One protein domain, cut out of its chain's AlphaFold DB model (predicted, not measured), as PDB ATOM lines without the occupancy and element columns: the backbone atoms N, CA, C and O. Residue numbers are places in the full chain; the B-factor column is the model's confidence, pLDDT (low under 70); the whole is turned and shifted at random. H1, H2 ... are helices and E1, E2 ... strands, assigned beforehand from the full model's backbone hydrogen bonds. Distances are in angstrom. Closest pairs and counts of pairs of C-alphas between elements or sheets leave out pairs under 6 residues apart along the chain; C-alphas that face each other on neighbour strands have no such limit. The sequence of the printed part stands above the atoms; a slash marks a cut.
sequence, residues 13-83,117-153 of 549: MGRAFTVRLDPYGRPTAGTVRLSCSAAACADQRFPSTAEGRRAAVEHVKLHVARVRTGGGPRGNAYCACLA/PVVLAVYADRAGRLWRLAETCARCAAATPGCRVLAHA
ATOM      1  N   MET A  13     101.719 224.217 157.141       72.19
ATOM      2  CA  MET A  13     101.889 223.441 155.910       72.19
ATOM      3  C   MET A  13     103.252 222.728 155.896       72.19
ATOM      4  O   MET A  13     104.290 223.324 156.204       72.19
ATOM      5  N   GLY A  14     103.254 221.443 155.538       75.62
ATOM      6  CA  GLY A  14     104.455 220.620 155.408       75.62
ATOM      7  C   GLY A  14     105.413 221.139 154.334       75.62
ATOM      8  O   GLY A  14     104.992 221.507 153.237       75.62
ATOM      9  N   ARG A  15     106.716 221.152 154.642       82.62
ATOM     10  CA  ARG A  15     107.787 221.529 153.710       82.62
ATOM     11  C   ARG A  15     107.787 220.574 152.519       82.62
ATOM     12  O   ARG A  15     107.700 219.361 152.704       82.62
ATOM     13  N   ALA A  16     107.943 221.114 151.312       84.06
ATOM     14  CA  ALA A  16     108.093 220.335 150.090       84.06
ATOM     15  C   ALA A  16     109.182 220.939 149.195       84.06
ATOM     16  O   ALA A  16     109.174 222.133 148.907       84.06
ATOM     17  N   PHE A  17     110.091 220.089 148.731       85.00
ATOM     18  CA  PHE A  17     111.195 220.430 147.841       85.00
ATOM     19  C   PHE A  17     111.116 219.540 146.608       85.00
ATOM     20  O   PHE A  17     111.015 218.318 146.728       85.00
ATOM     21  N   THR A  18     111.162 220.145 145.427       86.06
ATOM     22  CA  THR A  18     111.165 219.437 144.147       86.06
ATOM     23  C   THR A  18     112.456 219.765 143.419       86.06
ATOM     24  O   THR A  18     112.729 220.935 143.173       86.06
ATOM     25  N   VAL A  19     113.237 218.741 143.090       88.94
ATOM     26  CA  VAL A  19     114.483 218.836 142.324       88.94
ATOM     27  C   VAL A  19     114.235 218.201 140.959       88.94
ATOM     28  O   VAL A  19     113.736 217.077 140.882       88.94
ATOM     29  N   ARG A  20     114.556 218.921 139.885       86.75
ATOM     30  CA  ARG A  20     114.371 218.488 138.494       86.75
ATOM     31  C   ARG A  20     115.688 218.446 137.746       86.75
ATOM     32  O   ARG A  20     116.579 219.241 138.032       86.75
ATOM     33  N   LEU A  21     115.760 217.568 136.750       88.31
ATOM     34  CA  LEU A  21     116.830 217.513 135.768       88.31
ATOM     35  C   LEU A  21     116.256 217.581 134.347       88.31
ATOM     36  O   LEU A  21     115.803 216.581 133.784       88.31
ATOM     37  N   ASP A  22     116.291 218.780 133.776       85.12
ATOM     38  CA  ASP A  22     115.733 219.101 132.462       85.12
ATOM     39  C   ASP A  22     116.853 219.230 131.404       85.12
ATOM     40  O   ASP A  22     117.954 219.675 131.737       85.12
ATOM     41  N   PRO A  23     116.623 218.882 130.123       82.88
ATOM     42  CA  PRO A  23     117.568 219.186 129.045       82.88
ATOM     43  C   PRO A  23     117.828 220.695 128.931       82.88
ATOM     44  O   PRO A  23     116.910 221.497 129.113       82.88
ATOM     45  N   TYR A  24     119.059 221.091 128.608       77.06
ATOM     46  CA  TYR A  24     119.442 222.497 128.488       77.06
ATOM     47  C   TYR A  24     120.181 222.768 127.173       77.06
ATOM     48  O   TYR A  24     121.218 222.164 126.913       77.06
ATOM     49  N   GLY A  25     119.672 223.699 126.360       70.69
ATOM     50  CA  GLY A  25     120.241 224.037 125.049       70.69
ATOM     51  C   GLY A  25     119.733 223.144 123.908       70.69
ATOM     52  O   GLY A  25     118.626 222.609 123.972       70.69
ATOM     53  N   ARG A  26     120.518 223.011 122.827       62.75
ATOM     54  CA  ARG A  26     120.153 222.154 121.681       62.75
ATOM     55  C   ARG A  26     120.222 220.665 122.069       62.75
ATOM     56  O   ARG A  26     121.145 220.291 122.790       62.75
ATOM     57  N   PRO A  27     119.342 219.790 121.534       54.38
ATOM     58  CA  PRO A  27     119.314 218.360 121.879       54.38
ATOM     59  C   PRO A  27     120.640 217.606 121.686       54.38
ATOM     60  O   PRO A  27     120.881 216.613 122.364       54.38
ATOM     61  N   THR A  28     121.503 218.078 120.785       54.47
ATOM     62  CA  THR A  28     122.821 217.498 120.491       54.47
ATOM     63  C   THR A  28     123.909 217.830 121.517       54.47
ATOM     64  O   THR A  28     124.966 217.215 121.474       54.47
ATOM     65  N   ALA A  29     123.683 218.777 122.436       60.19
ATOM     66  CA  ALA A  29     124.710 219.240 123.372       60.19
ATOM     67  C   ALA A  29     124.884 218.349 124.620       60.19
ATOM     68  O   ALA A  29     125.848 218.527 125.356       60.19
ATOM     69  N   GLY A  30     123.947 217.434 124.907       69.50
ATOM     70  CA  GLY A  30     123.995 216.525 126.071       69.50
ATOM     71  C   GLY A  30     123.822 217.183 127.454       69.50
ATOM     72  O   GLY A  30     123.532 216.490 128.435       69.50
ATOM     73  N   THR A  31     123.937 218.510 127.515       83.75
ATOM     74  CA  THR A  31     123.853 219.339 128.716       83.75
ATOM     75  C   THR A  31     122.477 219.310 129.368       83.75
ATOM     76  O   THR A  31     121.432 219.362 128.713       83.75
ATOM     77  N   VAL A  32     122.477 219.295 130.699       86.44
ATOM     78  CA  VAL A  32     121.269 219.275 131.530       86.44
ATOM     79  C   VAL A  32     121.321 220.364 132.593       86.44
ATOM     80  O   VAL A  32     122.385 220.706 133.113       86.44
ATOM     81  N   ARG A  33     120.153 220.904 132.932       90.88
ATOM     82  CA  ARG A  33     119.960 221.872 134.005       90.88
ATOM     83  C   ARG A  33     119.267 221.200 135.179       90.88
ATOM     84  O   ARG A  33     118.177 220.649 135.036       90.88
ATOM     85  N   LEU A  34     119.897 221.303 136.338       91.56
ATOM     86  CA  LEU A  34     119.282 221.030 137.622       91.56
ATOM     87  C   LEU A  34     118.551 222.285 138.105       91.56
ATOM     88  O   LEU A  34     119.177 223.339 138.204       91.56
ATOM     89  N   SER A  35     117.270 222.160 138.440       89.81
ATOM     90  CA  SER A  35     116.486 223.226 139.080       89.81
ATOM     91  C   SER A  35     115.813 222.729 140.360       89.81
ATOM     92  O   SER A  35     115.567 221.530 140.520       89.81
ATOM     93  N   CYS A  36     115.538 223.640 141.295       90.12
ATOM     94  CA  CYS A  36     114.962 223.317 142.599       90.12
ATOM     95  C   CYS A  36     113.830 224.286 142.964       90.12
ATOM     96  O   CYS A  36     113.948 225.488 142.760       90.12
ATOM     97  N   SER A  37     112.747 223.785 143.563       83.62
ATOM     98  CA  SER A  37     111.592 224.607 143.960       83.62
ATOM     99  C   SER A  37     111.822 225.490 145.196       83.62
ATOM    100  O   SER A  37     110.896 226.169 145.633       83.62
ATOM    101  N   ALA A  38     113.007 225.453 145.810       82.25
ATOM    102  CA  ALA A  38     113.370 226.343 146.909       82.25
ATOM    103  C   ALA A  38     114.092 227.582 146.372       82.25
ATOM    104  O   ALA A  38     115.160 227.452 145.785       82.25
ATOM    105  N   ALA A  39     113.580 228.780 146.668       75.06
ATOM    106  CA  ALA A  39     114.183 230.046 146.228       75.06
ATOM    107  C   ALA A  39     115.652 230.235 146.677       75.06
ATOM    108  O   ALA A  39     116.418 230.930 146.022       75.06
ATOM    109  N   ALA A  40     116.070 229.573 147.762       79.56
ATOM    110  CA  ALA A  40     117.450 229.562 148.260       79.56
ATOM    111  C   ALA A  40     118.388 228.570 147.524       79.56
ATOM    112  O   ALA A  40     119.472 228.256 148.021       79.56
ATOM    113  N   CYS A  41     117.966 228.010 146.388       87.75
ATOM    114  CA  CYS A  41     118.730 227.054 145.593       87.75
ATOM    115  C   CYS A  41     118.848 227.546 144.147       87.75
ATOM    116  O   CYS A  41     117.868 227.546 143.411       87.75
ATOM    117  N   ALA A  42     120.059 227.928 143.739       85.44
ATOM    118  CA  ALA A  42     120.340 228.323 142.363       85.44
ATOM    119  C   ALA A  42     120.292 227.126 141.396       85.44
ATOM    120  O   ALA A  42     120.693 226.012 141.754       85.44
ATOM    121  N   ASP A  43     119.860 227.387 140.160       88.56
ATOM    122  CA  ASP A  43     119.960 226.442 139.045       88.56
ATOM    123  C   ASP A  43     121.430 226.092 138.763       88.56
ATOM    124  O   ASP A  43     122.297 226.966 138.712       88.56
ATOM    125  N   GLN A  44     121.710 224.813 138.513       89.06
ATOM    126  CA  GLN A  44     123.049 224.311 138.182       89.06
ATOM    127  C   GLN A  44     123.034 223.646 136.803       89.06
ATOM    128  O   GLN A  44     122.006 223.131 136.364       89.06
ATOM    129  N   ARG A  45     124.163 223.659 136.088       91.00
ATOM    130  CA  ARG A  45     124.285 223.077 134.740       91.00
ATOM    131  C   ARG A  45     125.375 222.017 134.734       91.00
ATOM    132  O   ARG A  45     126.439 222.240 135.302       91.00
ATOM    133  N   PHE A  46     125.111 220.899 134.067       88.81
ATOM    134  CA  PHE A  46     126.022 219.759 133.972       88.81
ATOM    135  C   PHE A  46     126.202 219.340 132.509       88.81
ATOM    136  O   PHE A  46     125.239 219.430 131.737       88.81
ATOM    137  N   PRO A  47     127.399 218.869 132.113       83.81
ATOM    138  CA  PRO A  47     127.688 218.470 130.736       83.81
ATOM    139  C   PRO A  47     126.999 217.158 130.336       83.81
ATOM    140  O   PRO A  47     126.811 216.913 129.150       83.81
ATOM    141  N   SER A  48     126.578 216.331 131.302       85.12
ATOM    142  CA  SER A  48     125.916 215.052 131.036       85.12
ATOM    143  C   SER A  48     124.710 214.786 131.945       85.12
ATOM    144  O   SER A  48     124.646 215.213 133.102       85.12
ATOM    145  N   THR A  49     123.754 213.993 131.445       85.06
ATOM    146  CA  THR A  49     122.606 213.512 132.242       85.06
ATOM    147  C   THR A  49     123.051 212.661 133.441       85.06
ATOM    148  O   THR A  49     122.392 212.671 134.480       85.06
ATOM    149  N   ALA A  50     124.169 211.935 133.330       86.44
ATOM    150  CA  ALA A  50     124.692 211.102 134.411       86.44
ATOM    151  C   ALA A  50     125.218 211.947 135.583       86.44
ATOM    152  O   ALA A  50     124.864 211.686 136.734       86.44
ATOM    153  N   GLU A  51     126.000 212.992 135.302       86.25
ATOM    154  CA  GLU A  51     126.464 213.943 136.319       86.25
ATOM    155  C   GLU A  51     125.305 214.729 136.925       86.25
ATOM    156  O   GLU A  51     125.196 214.806 138.147       86.25
ATOM    157  N   GLY A  52     124.378 215.212 136.092       89.00
ATOM    158  CA  GLY A  52     123.175 215.892 136.561       89.00
ATOM    159  C   GLY A  52     122.327 215.037 137.511       89.00
ATOM    160  O   GLY A  52     121.829 215.543 138.514       89.00
ATOM    161  N   ARG A  53     122.212 213.723 137.263       87.31
ATOM    162  CA  ARG A  53     121.541 212.780 138.178       87.31
ATOM    163  C   ARG A  53     122.283 212.622 139.505       87.31
ATOM    164  O   ARG A  53     121.635 212.616 140.549       87.31
ATOM    165  N   ARG A  54     123.619 212.512 139.488       90.25
ATOM    166  CA  ARG A  54     124.429 212.458 140.723       90.25
ATOM    167  C   ARG A  54     124.253 213.744 141.534       90.25
ATOM    168  O   ARG A  54     123.912 213.678 142.711       90.25
ATOM    169  N   ALA A  55     124.379 214.897 140.881       89.88
ATOM    170  CA  ALA A  55     124.172 216.202 141.499       89.88
ATOM    171  C   ALA A  55     122.752 216.372 142.062       89.88
ATOM    172  O   ALA A  55     122.596 216.933 143.142       89.88
ATOM    173  N   ALA A  56     121.721 215.840 141.396       88.56
ATOM    174  CA  ALA A  56     120.355 215.861 141.913       88.56
ATOM    175  C   ALA A  56     120.191 215.045 143.198       88.56
ATOM    176  O   ALA A  56     119.562 215.517 144.145       88.56
ATOM    177  N   VAL A  57     120.793 213.855 143.268       89.38
ATOM    178  CA  VAL A  57     120.779 213.028 144.482       89.38
ATOM    179  C   VAL A  57     121.515 213.725 145.632       89.38
ATOM    180  O   VAL A  57     120.978 213.777 146.740       89.38
ATOM    181  N   GLU A  58     122.679 214.333 145.384       91.00
ATOM    182  CA  GLU A  58     123.376 215.137 146.402       91.00
ATOM    183  C   GLU A  58     122.566 216.375 146.822       91.00
ATOM    184  O   GLU A  58     122.436 216.660 148.013       91.00
ATOM    185  N   HIS A  59     121.914 217.063 145.883       90.81
ATOM    186  CA  HIS A  59     121.049 218.202 146.189       90.81
ATOM    187  C   HIS A  59     119.843 217.796 147.056       90.81
ATOM    188  O   HIS A  59     119.481 218.506 147.995       90.81
ATOM    189  N   VAL A  60     119.239 216.628 146.809       89.75
ATOM    190  CA  VAL A  60     118.180 216.074 147.672       89.75
ATOM    191  C   VAL A  60     118.722 215.742 149.065       89.75
ATOM    192  O   VAL A  60     118.069 216.078 150.055       89.75
ATOM    193  N   LYS A  61     119.923 215.152 149.176       90.50
ATOM    194  CA  LYS A  61     120.575 214.901 150.476       90.50
ATOM    195  C   LYS A  61     120.797 216.196 151.265       90.50
ATOM    196  O   LYS A  61     120.563 216.189 152.472       90.50
ATOM    197  N   LEU A  62     121.158 217.307 150.615       91.19
ATOM    198  CA  LEU A  62     121.276 218.617 151.274       91.19
ATOM    199  C   LEU A  62     119.945 219.084 151.886       91.19
ATOM    200  O   LEU A  62     119.937 219.576 153.014       91.19
ATOM    201  N   HIS A  63     118.807 218.892 151.210       88.75
ATOM    202  CA  HIS A  63     117.494 219.211 151.798       88.75
ATOM    203  C   HIS A  63     117.103 218.254 152.926       88.75
ATOM    204  O   HIS A  63     116.567 218.703 153.937       88.75
ATOM    205  N   VAL A  64     117.426 216.958 152.822       88.56
ATOM    206  CA  VAL A  64     117.247 216.002 153.933       88.56
ATOM    207  C   VAL A  64     118.078 216.422 155.150       88.56
ATOM    208  O   VAL A  64     117.567 216.407 156.269       88.56
ATOM    209  N   ALA A  65     119.328 216.846 154.945       87.69
ATOM    210  CA  ALA A  65     120.196 217.355 156.002       87.69
ATOM    211  C   ALA A  65     119.626 218.634 156.638       87.69
ATOM    212  O   ALA A  65     119.487 218.677 157.855       87.69
ATOM    213  N   ARG A  66     119.197 219.621 155.834       86.50
ATOM    214  CA  ARG A  66     118.543 220.858 156.312       86.50
ATOM    215  C   ARG A  66     117.263 220.592 157.112       86.50
ATOM    216  O   ARG A  66     117.005 221.271 158.101       86.50
ATOM    217  N   VAL A  67     116.455 219.609 156.709       84.94
ATOM    218  CA  VAL A  67     115.267 219.206 157.481       84.94
ATOM    219  C   VAL A  67     115.676 218.567 158.809       84.94
ATOM    220  O   VAL A  67     115.063 218.878 159.825       84.94
ATOM    221  N   ARG A  68     116.713 217.718 158.829       84.81
ATOM    222  CA  ARG A  68     117.220 217.075 160.053       84.81
ATOM    223  C   ARG A  68     117.849 218.068 161.034       84.81
ATOM    224  O   ARG A  68     117.532 217.993 162.214       84.81
ATOM    225  N   THR A  69     118.675 219.009 160.571       83.25
ATOM    226  CA  THR A  69     119.244 220.061 161.435       83.25
ATOM    227  C   THR A  69     118.171 221.027 161.936       83.25
ATOM    228  O   THR A  69     118.220 221.451 163.084       83.25
ATOM    229  N   GLY A  70     117.145 221.304 161.126       80.00
ATOM    230  CA  GLY A  70     115.944 222.046 161.519       80.00
ATOM    231  C   GLY A  70     114.907 221.228 162.306       80.00
ATOM    232  O   GLY A  70     113.714 221.404 162.060       80.00
ATOM    233  N   GLY A  71     115.342 220.317 163.186       79.38
ATOM    234  CA  GLY A  71     114.480 219.564 164.114       79.38
ATOM    235  C   GLY A  71     113.739 218.346 163.540       79.38
ATOM    236  O   GLY A  71     112.924 217.748 164.236       79.38
ATOM    237  N   GLY A  72     114.001 217.953 162.291       83.06
ATOM    238  CA  GLY A  72     113.317 216.836 161.630       83.06
ATOM    239  C   GLY A  72     111.926 217.195 161.077       83.06
ATOM    240  O   GLY A  72     111.588 218.376 160.955       83.06
ATOM    241  N   PRO A  73     111.120 216.196 160.662       82.56
ATOM    242  CA  PRO A  73     109.740 216.421 160.228       82.56
ATOM    243  C   PRO A  73     108.864 216.915 161.387       82.56
ATOM    244  O   PRO A  73     108.841 216.322 162.464       82.56
ATOM    245  N   ARG A  74     108.121 218.000 161.156       82.12
ATOM    246  CA  ARG A  74     107.342 218.691 162.199       82.12
ATOM    247  C   ARG A  74     106.031 217.958 162.510       82.12
ATOM    248  O   ARG A  74     105.222 217.742 161.614       82.12
ATOM    249  N   GLY A  75     105.789 217.625 163.780       70.31
ATOM    250  CA  GLY A  75     104.607 216.858 164.211       70.31
ATOM    251  C   GLY A  75     103.260 217.570 164.025       70.31
ATOM    252  O   GLY A  75     102.251 216.908 163.800       70.31
ATOM    253  N   ASN A  76     103.240 218.908 164.045       73.50
ATOM    254  CA  ASN A  76     102.055 219.724 163.752       73.50
ATOM    255  C   ASN A  76     101.877 220.040 162.253       73.50
ATOM    256  O   ASN A  76     100.967 220.794 161.894       73.50
ATOM    257  N   ALA A  77     102.741 219.514 161.376       71.94
ATOM    258  CA  ALA A  77     102.604 219.746 159.950       71.94
ATOM    259  C   ALA A  77     101.437 218.945 159.361       71.94
ATOM    260  O   ALA A  77     101.202 217.792 159.714       71.94
ATOM    261  N   TYR A  78     100.737 219.531 158.395       70.19
ATOM    262  CA  TYR A  78      99.822 218.798 157.523       70.19
ATOM    263  C   TYR A  78     100.361 218.805 156.094       70.19
ATOM    264  O   TYR A  78     101.018 219.757 155.670       70.19
ATOM    265  N   CYS A  79     100.099 217.748 155.326       65.00
ATOM    266  CA  CYS A  79     100.459 217.724 153.910       65.00
ATOM    267  C   CYS A  79      99.800 218.927 153.215       65.00
ATOM    268  O   CYS A  79      98.619 219.176 153.455       65.00
ATOM    269  N   ALA A  80     100.469 219.579 152.259       51.78
ATOM    270  CA  ALA A  80      99.899 220.650 151.413       51.78
ATOM    271  C   ALA A  80      98.724 220.202 150.489       51.78
ATOM    272  O   ALA A  80      98.397 220.835 149.492       51.78
ATOM    273  N   CYS A  81      98.109 219.064 150.802       53.16
ATOM    274  CA  CYS A  81      97.134 218.279 150.057       53.16
ATOM    275  C   CYS A  81      95.704 218.829 150.000       53.16
ATOM    276  O   CYS A  81      94.856 218.184 149.390       53.16
ATOM    277  N   LEU A  82      95.414 219.970 150.634       43.78
ATOM    278  CA  LEU A  82      94.066 220.555 150.601       43.78
ATOM    279  C   LEU A  82      93.672 221.030 149.187       43.78
ATOM    280  O   LEU A  82      92.494 221.243 148.920       43.78
ATOM    281  N   ALA A  83      94.634 221.108 148.259       39.56
ATOM    282  CA  ALA A  83      94.373 221.159 146.826       39.56
ATOM    283  C   ALA A  83      93.949 219.774 146.288       39.56
ATOM    284  O   ALA A  83      94.735 218.817 146.274       39.56
ATOM    285  N   PRO A 117     101.025 209.423 161.571       76.12
ATOM    286  CA  PRO A 117     102.047 210.400 161.938       76.12
ATOM    287  C   PRO A 117     102.631 211.094 160.703       76.12
ATOM    288  O   PRO A 117     102.671 210.522 159.608       76.12
ATOM    289  N   VAL A 118     103.125 212.319 160.891       82.19
ATOM    290  CA  VAL A 118     103.895 213.023 159.859       82.19
ATOM    291  C   VAL A 118     105.218 212.289 159.638       82.19
ATOM    292  O   VAL A 118     105.889 211.878 160.583       82.19
ATOM    293  N   VAL A 119     105.596 212.134 158.378       84.00
ATOM    294  CA  VAL A 119     106.849 211.539 157.925       84.00
ATOM    295  C   VAL A 119     107.545 212.471 156.944       84.00
ATOM    296  O   VAL A 119     106.903 213.154 156.144       84.00
ATOM    297  N   LEU A 120     108.875 212.468 156.968       87.00
ATOM    298  CA  LEU A 120     109.671 212.972 155.858       87.00
ATOM    299  C   LEU A 120     109.774 211.855 154.821       87.00
ATOM    300  O   LEU A 120     110.331 210.798 155.118       87.00
ATOM    301  N   ALA A 121     109.257 212.079 153.620       85.19
ATOM    302  CA  ALA A 121     109.240 211.084 152.556       85.19
ATOM    303  C   ALA A 121     109.883 211.627 151.275       85.19
ATOM    304  O   ALA A 121     109.738 212.805 150.947       85.19
ATOM    305  N   VAL A 122     110.596 210.762 150.550       88.19
ATOM    306  CA  VAL A 122     111.192 211.070 149.246       88.19
ATOM    307  C   VAL A 122     110.565 210.205 148.158       88.19
ATOM    308  O   VAL A 122     110.400 209.000 148.320       88.19
ATOM    309  N   TYR A 123     110.216 210.821 147.040       85.62
ATOM    310  CA  TYR A 123     109.801 210.165 145.807       85.62
ATOM    311  C   TYR A 123     110.826 210.479 144.715       85.62
ATOM    312  O   TYR A 123     111.289 211.617 144.620       85.62
ATOM    313  N   ALA A 124     111.159 209.487 143.895       82.44
ATOM    314  CA  ALA A 124     111.913 209.659 142.660       82.44
ATOM    315  C   ALA A 124     111.102 209.050 141.514       82.44
ATOM    316  O   ALA A 124     110.538 207.964 141.666       82.44
ATOM    317  N   ASP A 125     111.025 209.736 140.379       79.81
ATOM    318  CA  ASP A 125     110.337 209.204 139.210       79.81
ATOM    319  C   ASP A 125     111.131 208.068 138.542       79.81
ATOM    320  O   ASP A 125     112.357 207.981 138.632       79.81
ATOM    321  N   ARG A 126     110.429 207.191 137.814       71.19
ATOM    322  CA  ARG A 126     111.063 206.057 137.114       71.19
ATOM    323  C   ARG A 126     112.082 206.493 136.055       71.19
ATOM    324  O   ARG A 126     112.958 205.707 135.713       71.19
ATOM    325  N   ALA A 127     111.984 207.721 135.536       72.19
ATOM    326  CA  ALA A 127     112.937 208.248 134.567       72.19
ATOM    327  C   ALA A 127     114.179 208.892 135.212       72.19
ATOM    328  O   ALA A 127     115.089 209.274 134.475       72.19
ATOM    329  N   GLY A 128     114.257 209.021 136.545       76.25
ATOM    330  CA  GLY A 128     115.385 209.648 137.238       76.25
ATOM    331  C   GLY A 128     115.647 211.075 136.747       76.25
ATOM    332  O   GLY A 128     116.774 211.395 136.360       76.25
ATOM    333  N   ARG A 129     114.582 211.877 136.663       81.12
ATOM    334  CA  ARG A 129     114.563 213.292 136.253       81.12
ATOM    335  C   ARG A 129     113.854 214.187 137.273       81.12
ATOM    336  O   ARG A 129     114.003 215.403 137.202       81.12
ATOM    337  N   LEU A 130     113.096 213.611 138.205       83.38
ATOM    338  CA  LEU A 130     112.312 214.317 139.211       83.38
ATOM    339  C   LEU A 130     112.468 213.637 140.573       83.38
ATOM    340  O   LEU A 130     112.130 212.464 140.738       83.38
ATOM    341  N   TRP A 131     112.875 214.412 141.573       88.75
ATOM    342  CA  TRP A 131     112.886 214.007 142.974       88.75
ATOM    343  C   TRP A 131     112.036 214.975 143.786       88.75
ATOM    344  O   TRP A 131     112.138 216.191 143.628       88.75
ATOM    345  N   ARG A 132     111.208 214.446 144.685       86.38
ATOM    346  CA  ARG A 132     110.371 215.240 145.584       86.38
ATOM    347  C   ARG A 132     110.572 214.783 147.020       86.38
ATOM    348  O   ARG A 132     110.266 213.642 147.342       86.38
ATOM    349  N   LEU A 133     111.054 215.682 147.870       88.06
ATOM    350  CA  LEU A 133     111.159 215.502 149.316       88.06
ATOM    351  C   LEU A 133     110.015 216.274 149.980       88.06
ATOM    352  O   LEU A 133     109.862 217.464 149.709       88.06
ATOM    353  N   ALA A 134     109.210 215.638 150.830       85.56
ATOM    354  CA  ALA A 134     108.080 216.305 151.474       85.56
ATOM    355  C   ALA A 134     107.781 215.790 152.891       85.56
ATOM    356  O   ALA A 134     107.904 214.599 153.174       85.56
ATOM    357  N   GLU A 135     107.333 216.694 153.764       86.25
ATOM    358  CA  GLU A 135     106.621 216.355 154.999       86.25
ATOM    359  C   GLU A 135     105.178 215.969 154.637       86.25
ATOM    360  O   GLU A 135     104.401 216.798 154.155       86.25
ATOM    361  N   THR A 136     104.822 214.698 154.824       79.38
ATOM    362  CA  THR A 136     103.505 214.142 154.466       79.38
ATOM    363  C   THR A 136     103.014 213.176 155.540       79.38
ATOM    364  O   THR A 136     103.758 212.840 156.453       79.38
ATOM    365  N   CYS A 137     101.769 212.716 155.474       78.62
ATOM    366  CA  CYS A 137     101.267 211.707 156.398       78.62
ATOM    367  C   CYS A 137     101.805 210.316 156.032       78.62
ATOM    368  O   CYS A 137     101.972 210.012 154.851       78.62
ATOM    369  N   ALA A 138     102.031 209.438 157.013       76.56
ATOM    370  CA  ALA A 138     102.514 208.076 156.755       76.56
ATOM    371  C   ALA A 138     101.652 207.325 155.717       76.56
ATOM    372  O   ALA A 138     102.179 206.653 154.831       76.56
ATOM    373  N   ARG A 139     100.327 207.522 155.759       70.94
ATOM    374  CA  ARG A 139      99.374 206.976 154.781       70.94
ATOM    375  C   ARG A 139      99.571 207.536 153.366       70.94
ATOM    376  O   ARG A 139      99.453 206.804 152.389       70.94
ATOM    377  N   CYS A 140      99.896 208.820 153.269       70.25
ATOM    378  CA  CYS A 140     100.134 209.558 152.033       70.25
ATOM    379  C   CYS A 140     101.406 209.040 151.336       70.25
ATOM    380  O   CYS A 140     101.422 208.819 150.124       70.25
ATOM    381  N   ALA A 141     102.464 208.797 152.119       76.62
ATOM    382  CA  ALA A 141     103.704 208.197 151.638       76.62
ATOM    383  C   ALA A 141     103.496 206.747 151.170       76.62
ATOM    384  O   ALA A 141     103.924 206.397 150.073       76.62
ATOM    385  N   ALA A 142     102.771 205.931 151.945       72.94
ATOM    386  CA  ALA A 142     102.454 204.547 151.575       72.94
ATOM    387  C   ALA A 142     101.605 204.437 150.291       72.94
ATOM    388  O   ALA A 142     101.774 203.497 149.520       72.94
ATOM    389  N   ALA A 143     100.722 205.408 150.033       66.94
ATOM    390  CA  ALA A 143      99.889 205.454 148.829       66.94
ATOM    391  C   ALA A 143     100.639 205.884 147.548       66.94
ATOM    392  O   ALA A 143     100.047 205.858 146.470       66.94
ATOM    393  N   THR A 144     101.912 206.288 147.643       68.25
ATOM    394  CA  THR A 144     102.694 206.831 146.519       68.25
ATOM    395  C   THR A 144     103.723 205.797 146.023       68.25
ATOM    396  O   THR A 144     104.739 205.582 146.691       68.25
ATOM    397  N   PRO A 145     103.531 205.154 144.851       66.06
ATOM    398  CA  PRO A 145     104.457 204.138 144.348       66.06
ATOM    399  C   PRO A 145     105.881 204.681 144.162       66.06
ATOM    400  O   PRO A 145     106.080 205.736 143.567       66.06
ATOM    401  N   GLY A 146     106.882 203.948 144.657       69.25
ATOM    402  CA  GLY A 146     108.289 204.371 144.610       69.25
ATOM    403  C   GLY A 146     108.683 205.421 145.659       69.25
ATOM    404  O   GLY A 146     109.840 205.840 145.688       69.25
ATOM    405  N   CYS A 147     107.766 205.833 146.538       79.81
ATOM    406  CA  CYS A 147     108.088 206.689 147.673       79.81
ATOM    407  C   CYS A 147     108.780 205.899 148.801       79.81
ATOM    408  O   CYS A 147     108.468 204.735 149.047       79.81
ATOM    409  N   ARG A 148     109.732 206.533 149.493       85.44
ATOM    410  CA  ARG A 148     110.456 205.984 150.648       85.44
ATOM    411  C   ARG A 148     110.363 206.945 151.830       85.44
ATOM    412  O   ARG A 148     110.628 208.138 151.685       85.44
ATOM    413  N   VAL A 149     110.028 206.424 153.008       87.62
ATOM    414  CA  VAL A 149     110.051 207.181 154.270       87.62
ATOM    415  C   VAL A 149     111.494 207.288 154.778       87.62
ATOM    416  O   VAL A 149     112.229 206.305 154.770       87.62
ATOM    417  N   LEU A 150     111.903 208.489 155.193       87.06
ATOM    418  CA  LEU A 150     113.263 208.822 155.645       87.06
ATOM    419  C   LEU A 150     113.358 209.179 157.136       87.06
ATOM    420  O   LEU A 150     114.457 209.148 157.695       87.06
ATOM    421  N   ALA A 151     112.245 209.597 157.745       83.88
ATOM    422  CA  ALA A 151     112.106 209.893 159.172       83.88
ATOM    423  C   ALA A 151     110.620 210.007 159.553       83.88
ATOM    424  O   ALA A 151     109.801 210.410 158.723       83.88
ATOM    425  N   HIS A 152     110.293 209.735 160.815       82.88
ATOM    426  CA  HIS A 152     108.995 210.039 161.423       82.88
ATOM    427  C   HIS A 152     109.112 211.298 162.287       82.88
ATOM    428  O   HIS A 152     110.180 211.574 162.832       82.88
ATOM    429  N   ALA A 153     108.027 212.061 162.415       79.50
ATOM    430  CA  ALA A 153     107.938 213.120 163.410       79.50
ATOM    431  C   ALA A 153     107.873 212.496 164.805       79.50
ATOM    432  O   ALA A 153     107.099 211.563 165.034       79.50
TER     433      ALA A 153
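This is residues 13 to 83 and 117 to 153 of the 549 residues of an uncharacterized protein of Kitasatospora aureofaciens (UniProt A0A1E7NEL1). One curled, strongly twisted sheet of six antiparallel strands wraps round the long helix H1, while the short helix H2 packs on the opposite face, over E4. The E1 to E2 hairpin makes one end of the long axis, and the unnamed stretch after H1 runs past the other. The printed part has 108 residues with two named helices and six named strands, in the order E1 E2 E3 H1 E4 E5 H2 E6 along the chain; across the sheet the order is E3 E2 E1 E5 E4 E6. The class is mixed, helices and strands. The whole is compact, with a radius of gyration of the C-alphas of 14.7 A, yet elongated in outline, spanning 47 by 27 by 24 A.

In the sheet, E1 is residues 16 to 23, 23.1 A long, beginning at C-alpha 16 (108.093, 220.335, 150.090). E2 is residues 32 to 36 and E3 residues 44 to 46. E4 is residues 118 to 124, 19.3 A long, and E5 residues 130 to 137, 20.6 A long. E6, residues 147 to 152, ends at C-alpha 152 (108.995, 210.039, 161.423). H1, residues 49 to 69, is 30.1 A long and begins at C-alpha 49 (122.606, 213.512, 132.242). H2 is residues 138 to 142.

E3 and E6 are the edge strands. E1, E2 and E3 form a meander, each strand the antiparallel neighbour of the one before. N 34 and O 44 are 2.8 A apart between E2 and E3, and N 33 and O 22 are 2.8 A apart between E2 and E1. E1 and E5 have N 17 and O 133 at 2.8 A. E5 bends by 57 degrees at residue 134. E4 and E5 form a hairpin, with N 121 and O 134 at 2.9 A. E4 and E6 have N 148 and O 122 at 2.8 A. H1 is on the sheet, which curls round it; the closest C-alphas of H1 and E1 are those of Ala 56 and Val 19, 6.6 A apart. H2 is on the opposite face at a height of 7.5 A over the sheet, over E4; their closest C-alphas are those of Ala 138 and Val 119, 5.7 A apart. E5, H2 and E6 make a split strand-helix-strand unit, two strands running the same way with E4 between them, and its crossover is right-handed. H1 and H2 are apart. In H1 and H2 every O i to N i+4 pair is within hydrogen-bond range.

The two C-alphas farthest apart are those of Thr 28 and Asn 76, at 48.0 A. Residues 84 to 116 are not printed, and C-alphas 83 and 117 are 20.1 A apart across this cut. Of the links that are printed whole, none is long. Mean pLDDT of the printed part is 80.3; residues 26 to 30, 79 to 83 and 143 to 146 are under 70.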